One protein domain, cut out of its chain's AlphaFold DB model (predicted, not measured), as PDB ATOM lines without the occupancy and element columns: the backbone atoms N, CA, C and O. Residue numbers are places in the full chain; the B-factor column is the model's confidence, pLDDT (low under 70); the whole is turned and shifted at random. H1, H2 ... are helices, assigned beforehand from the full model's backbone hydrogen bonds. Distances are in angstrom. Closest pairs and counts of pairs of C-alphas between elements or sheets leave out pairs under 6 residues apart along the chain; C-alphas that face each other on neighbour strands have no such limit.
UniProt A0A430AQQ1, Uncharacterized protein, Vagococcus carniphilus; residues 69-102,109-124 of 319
ATOM      1  N   SER A  69      -4.190  28.241  21.246       78.75
ATOM      2  CA  SER A  69      -5.388  27.419  21.083       78.75
ATOM      3  C   SER A  69      -5.850  27.498  19.628       78.75
ATOM      4  O   SER A  69      -5.657  28.530  18.985       78.75
ATOM      5  N   GLU A  70      -6.463  26.444  19.087       82.94
ATOM      6  CA  GLU A  70      -6.929  26.474  17.691       82.94
ATOM      7  C   GLU A  70      -7.842  27.679  17.418       82.94
ATOM      8  O   GLU A  70      -7.798  28.269  16.344       82.94
ATOM      9  N   ILE A  71      -8.583  28.133  18.435       88.19
ATOM     10  CA  ILE A  71      -9.398  29.349  18.365       88.19
ATOM     11  C   ILE A  71      -8.534  30.613  18.267       88.19
ATOM     12  O   ILE A  71      -8.862  31.520  17.510       88.19
ATOM     13  N   ASP A  72      -7.433  30.697  19.015       84.31
ATOM     14  CA  ASP A  72      -6.529  31.849  18.953       84.31
ATOM     15  C   ASP A  72      -5.733  31.857  17.632       84.31
ATOM     16  O   ASP A  72      -5.560  32.923  17.041       84.31
ATOM     17  N   LYS A  73      -5.343  30.686  17.096       86.25
ATOM     18  CA  LYS A  73      -4.772  30.563  15.738       86.25
ATOM     19  C   LYS A  73      -5.777  31.012  14.681       86.25
ATOM     20  O   LYS A  73      -5.438  31.781  13.785       86.25
ATOM     21  N   TYR A  74      -7.027  30.573  14.818       92.19
ATOM     22  CA  TYR A  74      -8.124  30.975  13.947       92.19
ATOM     23  C   TYR A  74      -8.381  32.490  14.019       92.19
ATOM     24  O   TYR A  74      -8.510  33.136  12.983       92.19
ATOM     25  N   ARG A  75      -8.334  33.098  15.213       92.38
ATOM     26  CA  ARG A  75      -8.412  34.560  15.372       92.38
ATOM     27  C   ARG A  75      -7.286  35.275  14.626       92.38
ATOM     28  O   ARG A  75      -7.560  36.235  13.916       92.38
ATOM     29  N   ILE A  76      -6.037  34.823  14.782       90.00
ATOM     30  CA  ILE A  76      -4.875  35.415  14.098       90.00
ATOM     31  C   ILE A  76      -5.038  35.317  12.578       90.00
ATOM     32  O   ILE A  76      -4.836  36.312  11.886       90.00
ATOM     33  N   LYS A  77      -5.486  34.161  12.065       94.44
ATOM     34  CA  LYS A  77      -5.829  33.988  10.646       94.44
ATOM     35  C   LYS A  77      -6.837  35.048  10.192       94.44
ATOM     36  O   LYS A  77      -6.578  35.747   9.220       94.44
ATOM     37  N   CYS A  78      -7.954  35.205  10.904       95.12
ATOM     38  CA  CYS A  78      -8.984  36.193  10.564       95.12
ATOM     39  C   CYS A  78      -8.463  37.641  10.593       95.12
ATOM     40  O   CYS A  78      -8.837  38.431   9.733       95.12
ATOM     41  N   ILE A  79      -7.577  37.984  11.534       92.06
ATOM     42  CA  ILE A  79      -6.938  39.309  11.591       92.06
ATOM     43  C   ILE A  79      -6.009  39.534  10.386       92.06
ATOM     44  O   ILE A  79      -6.029  40.620   9.809       92.06
ATOM     45  N   SER A  80      -5.246  38.519   9.957       93.75
ATOM     46  CA  SER A  80      -4.414  38.607   8.740       93.75
ATOM     47  C   SER A  80      -5.268  38.925   7.513       93.75
ATOM     48  O   SER A  80      -4.965  39.858   6.772       93.75
ATOM     49  N   LEU A  81      -6.402  38.229   7.358       94.75
ATOM     50  CA  LEU A  81      -7.328  38.462   6.246       94.75
ATOM     51  C   LEU A  81      -7.856  39.904   6.215       94.75
ATOM     52  O   LEU A  81      -7.977  40.480   5.136       94.75
ATOM     53  N   ILE A  82      -8.143  40.482   7.386       92.88
ATOM     54  CA  ILE A  82      -8.549  41.888   7.536       92.88
ATOM     55  C   ILE A  82      -7.431  42.831   7.083       92.88
ATOM     56  O   ILE A  82      -7.687  43.757   6.322       92.88
ATOM     57  N   SER A  83      -6.187  42.586   7.506       89.88
ATOM     58  CA  SER A  83      -5.049  43.437   7.123       89.88
ATOM     59  C   SER A  83      -4.767  43.424   5.616       89.88
ATOM     60  O   SER A  83      -4.351  44.431   5.050       89.88
ATOM     61  N   GLU A  84      -5.057  42.302   4.958       91.50
ATOM     62  CA  GLU A  84      -4.919  42.113   3.514       91.50
ATOM     63  C   GLU A  84      -6.144  42.608   2.724       91.50
ATOM     64  O   GLU A  84      -6.124  42.580   1.495       91.50
ATOM     65  N   ASN A  85      -7.223  43.027   3.402       90.44
ATOM     66  CA  ASN A  85      -8.535  43.289   2.800       90.44
ATOM     67  C   ASN A  85      -9.008  42.127   1.896       90.44
ATOM     68  O   ASN A  85      -9.558  42.330   0.810       90.44
ATOM     69  N   ASN A  86      -8.774  40.880   2.320       93.56
ATOM     70  CA  ASN A  86      -9.093  39.686   1.538       93.56
ATOM     71  C   ASN A  86     -10.589  39.333   1.642       93.56
ATOM     72  O   ASN A  86     -10.986  38.374   2.311       93.56
ATOM     73  N   TRP A  87     -11.432  40.128   0.975       92.44
ATOM     74  CA  TRP A  87     -12.899  40.093   1.086       92.44
ATOM     75  C   TRP A  87     -13.506  38.703   0.896       92.44
ATOM     76  O   TRP A  87     -14.346  38.274   1.684       92.44
ATOM     77  N   GLN A  88     -13.048  37.969  -0.121       93.81
ATOM     78  CA  GLN A  88     -13.562  36.634  -0.431       93.81
ATOM     79  C   GLN A  88     -13.341  35.649   0.718       93.81
ATOM     80  O   GLN A  88     -14.210  34.829   1.005       93.81
ATOM     81  N   GLN A  89     -12.176  35.704   1.366       96.69
ATOM     82  CA  GLN A  89     -11.884  34.832   2.500       96.69
ATOM     83  C   GLN A  89     -12.607  35.305   3.759       96.69
ATOM     84  O   GLN A  89     -13.176  34.476   4.457       96.69
ATOM     85  N   ILE A  90     -12.680  36.617   4.007       96.69
ATOM     86  CA  ILE A  90     -13.447  37.184   5.131       96.69
ATOM     87  C   ILE A  90     -14.897  36.690   5.103       96.69
ATOM     88  O   ILE A  90     -15.406  36.216   6.114       96.69
ATOM     89  N   ILE A  91     -15.539  36.726   3.935       95.94
ATOM     90  CA  ILE A  91     -16.924  36.271   3.762       95.94
ATOM     91  C   ILE A  91     -17.061  34.776   4.013       95.94
ATOM     92  O   ILE A  91     -17.963  34.364   4.735       95.94
ATOM     93  N   LYS A  92     -16.125  33.961   3.506       96.69
ATOM     94  CA  LYS A  92     -16.108  32.521   3.798       96.69
ATOM     95  C   LYS A  92     -16.023  32.240   5.298       96.69
ATOM     96  O   LYS A  92     -16.686  31.317   5.767       96.69
ATOM     97  N   GLU A  93     -15.241  33.018   6.046       97.50
ATOM     98  CA  GLU A  93     -15.150  32.866   7.503       97.50
ATOM     99  C   GLU A  93     -16.430  33.324   8.219       97.50
ATOM    100  O   GLU A  93     -16.871  32.660   9.161       97.50
ATOM    101  N   ILE A  94     -17.068  34.412   7.765       97.12
ATOM    102  CA  ILE A  94     -18.375  34.852   8.282       97.12
ATOM    103  C   ILE A  94     -19.428  33.758   8.046       97.12
ATOM    104  O   ILE A  94     -20.051  33.296   9.003       97.12
ATOM    105  N   ASP A  95     -19.562  33.274   6.809       96.56
ATOM    106  CA  ASP A  95     -20.505  32.213   6.434       96.56
ATOM    107  C   ASP A  95     -20.253  30.927   7.232       96.56
ATOM    108  O   ASP A  95     -21.187  30.260   7.685       96.56
ATOM    109  N   TYR A  96     -18.981  30.560   7.428       97.00
ATOM    110  CA  TYR A  96     -18.606  29.405   8.238       97.00
ATOM    111  C   TYR A  96     -19.090  29.560   9.684       97.00
ATOM    112  O   TYR A  96     -19.729  28.645  10.216       97.00
ATOM    113  N   LEU A  97     -18.835  30.712  10.309       96.75
ATOM    114  CA  LEU A  97     -19.249  31.004  11.683       96.75
ATOM    115  C   LEU A  97     -20.772  31.047  11.840       96.75
ATOM    116  O   LEU A  97     -21.287  30.603  12.872       96.75
ATOM    117  N   GLU A  98     -21.494  31.548  10.839       95.88
ATOM    118  CA  GLU A  98     -22.957  31.635  10.834       95.88
ATOM    119  C   GLU A  98     -23.609  30.265  10.622       95.88
ATOM    120  O   GLU A  98     -24.388  29.816  11.467       95.88
ATOM    121  N   ARG A  99     -23.210  29.535   9.572       96.69
ATOM    122  CA  ARG A  99     -23.742  28.202   9.239       96.69
ATOM    123  C   ARG A  99     -23.517  27.180  10.352       96.69
ATOM    124  O   ARG A  99     -24.362  26.322  10.583       96.69
ATOM    125  N   THR A 100     -22.381  27.258  11.044       95.56
ATOM    126  CA  THR A 100     -22.069  26.376  12.185       95.56
ATOM    127  C   THR A 100     -22.617  26.895  13.514       95.56
ATOM    128  O   THR A 100     -22.557  26.194  14.527       95.56
ATOM    129  N   SER A 101     -23.125  28.132  13.540       95.19
ATOM    130  CA  SER A 101     -23.515  28.847  14.759       95.19
ATOM    131  C   SER A 101     -22.401  28.909  15.822       95.19
ATOM    132  O   SER A 101     -22.690  29.063  17.012       95.19
ATOM    133  N   LEU A 102     -21.125  28.790  15.425       93.12
ATOM    134  CA  LEU A 102     -19.979  28.821  16.344       93.12
ATOM    135  C   LEU A 102     -19.876  30.156  17.083       93.12
ATOM    136  O   LEU A 102     -19.571  30.166  18.277       93.12
ATOM    137  N   TYR A 109     -15.329  33.024  19.693       95.06
ATOM    138  CA  TYR A 109     -15.915  32.958  18.346       95.06
ATOM    139  C   TYR A 109     -16.848  34.130  18.064       95.06
ATOM    140  O   TYR A 109     -16.844  34.639  16.945       95.06
ATOM    141  N   LEU A 110     -17.616  34.574  19.068       96.12
ATOM    142  CA  LEU A 110     -18.428  35.777  18.930       96.12
ATOM    143  C   LEU A 110     -17.551  36.987  18.603       96.12
ATOM    144  O   LEU A 110     -17.865  37.727  17.684       96.12
ATOM    145  N   ASN A 111     -16.414  37.135  19.290       96.00
ATOM    146  CA  ASN A 111     -15.457  38.205  19.038       96.00
ATOM    147  C   ASN A 111     -14.934  38.190  17.598       96.00
ATOM    148  O   ASN A 111     -14.988  39.221  16.933       96.00
ATOM    149  N   ILE A 112     -14.497  37.027  17.104       96.69
ATOM    150  CA  ILE A 112     -14.012  36.879  15.724       96.69
ATOM    151  C   ILE A 112     -15.099  37.289  14.728       96.69
ATOM    152  O   ILE A 112     -14.844  38.090  13.831       96.69
ATOM    153  N   TRP A 113     -16.319  36.783  14.911       97.50
ATOM    154  CA  TRP A 113     -17.451  37.125  14.054       97.50
ATOM    155  C   TRP A 113     -17.769  38.628  14.095       97.50
ATOM    156  O   TRP A 113     -17.893  39.254  13.045       97.50
ATOM    157  N   THR A 114     -17.822  39.230  15.287       96.50
ATOM    158  CA  THR A 114     -18.068  40.667  15.470       96.50
ATOM    159  C   THR A 114     -17.008  41.511  14.765       96.50
ATOM    160  O   THR A 114     -17.362  42.443  14.053       96.50
ATOM    161  N   VAL A 115     -15.723  41.172  14.906       95.50
ATOM    162  CA  VAL A 115     -14.620  41.899  14.257       95.50
ATOM    163  C   VAL A 115     -14.717  41.816  12.733       95.50
ATOM    164  O   VAL A 115     -14.595  42.841  12.067       95.50
ATOM    165  N   LEU A 116     -14.990  40.634  12.172       96.06
ATOM    166  CA  LEU A 116     -15.141  40.469  10.722       96.06
ATOM    167  C   LEU A 116     -16.330  41.281  10.186       96.06
ATOM    168  O   LEU A 116     -16.181  42.022   9.218       96.06
ATOM    169  N   ARG A 117     -17.494  41.203  10.843       95.06
ATOM    170  CA  ARG A 117     -18.698  41.958  10.451       95.06
ATOM    171  C   ARG A 117     -18.485  43.476  10.565       95.06
ATOM    172  O   ARG A 117     -18.897  44.215   9.675       95.06
ATOM    173  N   LEU A 118     -17.827  43.953  11.627       94.31
ATOM    174  CA  LEU A 118     -17.509  45.377  11.814       94.31
ATOM    175  C   LEU A 118     -16.479  45.889  10.806       94.31
ATOM    176  O   LEU A 118     -16.598  47.011  10.322       94.31
ATOM    177  N   HIS A 119     -15.499  45.069  10.430       93.81
ATOM    178  CA  HIS A 119     -14.586  45.421   9.348       93.81
ATOM    179  C   HIS A 119     -15.357  45.645   8.039       93.81
ATOM    180  O   HIS A 119     -15.166  46.669   7.388       93.81
ATOM    181  N   MET A 120     -16.338  44.785   7.735       92.06
ATOM    182  CA  MET A 120     -17.257  45.006   6.612       92.06
ATOM    183  C   MET A 120     -18.097  46.284   6.774       92.06
ATOM    184  O   MET A 120     -18.578  46.829   5.797       92.06
ATOM    185  N   TYR A 121     -18.298  46.816   7.975       89.44
ATOM    186  CA  TYR A 121     -19.026  48.073   8.159       89.44
ATOM    187  C   TYR A 121     -18.157  49.326   7.941       89.44
ATOM    188  O   TYR A 121     -18.702  50.395   7.681       89.44
ATOM    189  N   THR A 122     -16.826  49.208   8.003       84.81
ATOM    190  CA  THR A 122     -15.910  50.359   8.077       84.81
ATOM    191  C   THR A 122     -16.113  51.330   6.897       84.81
ATOM    192  O   THR A 122     -15.802  50.969   5.759       84.81
ATOM    193  N   PRO A 123     -16.572  52.579   7.136       73.81
ATOM    194  CA  PRO A 123     -16.968  53.506   6.067       73.81
ATOM    195  C   PRO A 123     -15.852  53.864   5.080       73.81
ATOM    196  O   PRO A 123     -16.118  54.155   3.919       73.81
ATOM    197  N   LYS A 124     -14.593  53.827   5.536       76.50
ATOM    198  CA  LYS A 124     -13.406  54.169   4.735       76.50
ATOM    199  C   LYS A 124     -12.989  53.063   3.753       76.50
ATOM    200  O   LYS A 124     -12.076  53.280   2.961       76.50
TER     201      LYS A 124
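This is residues 69 to 102 and 109 to 124 of the 319 residues of an uncharacterized protein of Vagococcus carniphilus (UniProt A0A430AQQ1). Three helices make a small bundle in which H1 and H3 lie side by side, their lines only 7 degrees from each other and running the same way, while H2 runs back at a slant to both and touches both. The centres of the three make a triangle, and the bundle is up and down, each helix running against the one before it in the chain. The printed part has 50 residues with three named helices, H1, H2 and H3 in that order, and no named strand: its class is all helix. It is compact, with a radius of gyration of the C-alphas of 10.3 A, and elongated in outline, its C-alphas spanning 31 by 20 by 17 A.

Begin with the longest helix by residues, H1, residues 70 to 83, and look across from it to H3, residues 109 to 121. The two touch, closest at the C-alphas of Arg 75 and Ile 112, 6.1 A apart. They run the same way at a shallow tilt of 7 degrees. Next find H2, residues 87 to 99, which touches H1 at that helix's residues 78 to 82 alone; the closest C-alphas are those of Leu 81 and Ile 90, 6.3 A apart. H1 and H2 form a helical hairpin, running opposite ways at a tilt of 36 degrees, only just steep. H2 also touches H3, closest at the C-alphas of Ile 94 and Trp 113, 6.3 A apart; these two run opposite ways at a steep tilt of 42 degrees. Of these three pairs one is at a shallow tilt, and the helix packing is mostly crossed, but only just. In H1, H2 and H3 every backbone O i to N i+4 pair is within hydrogen-bond range.

Find C-alpha 70 at (-6.929, 26.474, 17.691); from there H1 runs 20.1 A to C-alpha 83. A tight link of three residues leads to H2, which begins at C-alpha 87, at (-12.899, 40.093, 1.086), and runs 18.0 A to C-alpha 99. H3 begins at C-alpha 109 and covers 18.5 A, ending at C-alpha 121, at (-19.026, 48.073, 8.159).

Look from Ser 69 to Lys 124: their C-alphas, the two farthest apart in the domain, are 32.4 A from each other. Residues 103 to 108 are not printed, and across this cut, on the link from H2 to H3, C-alphas 102 and 109 are 6.1 A apart. No link printed whole is long. The mean pLDDT of the printed part is 92.5, and no printed residue is under 70.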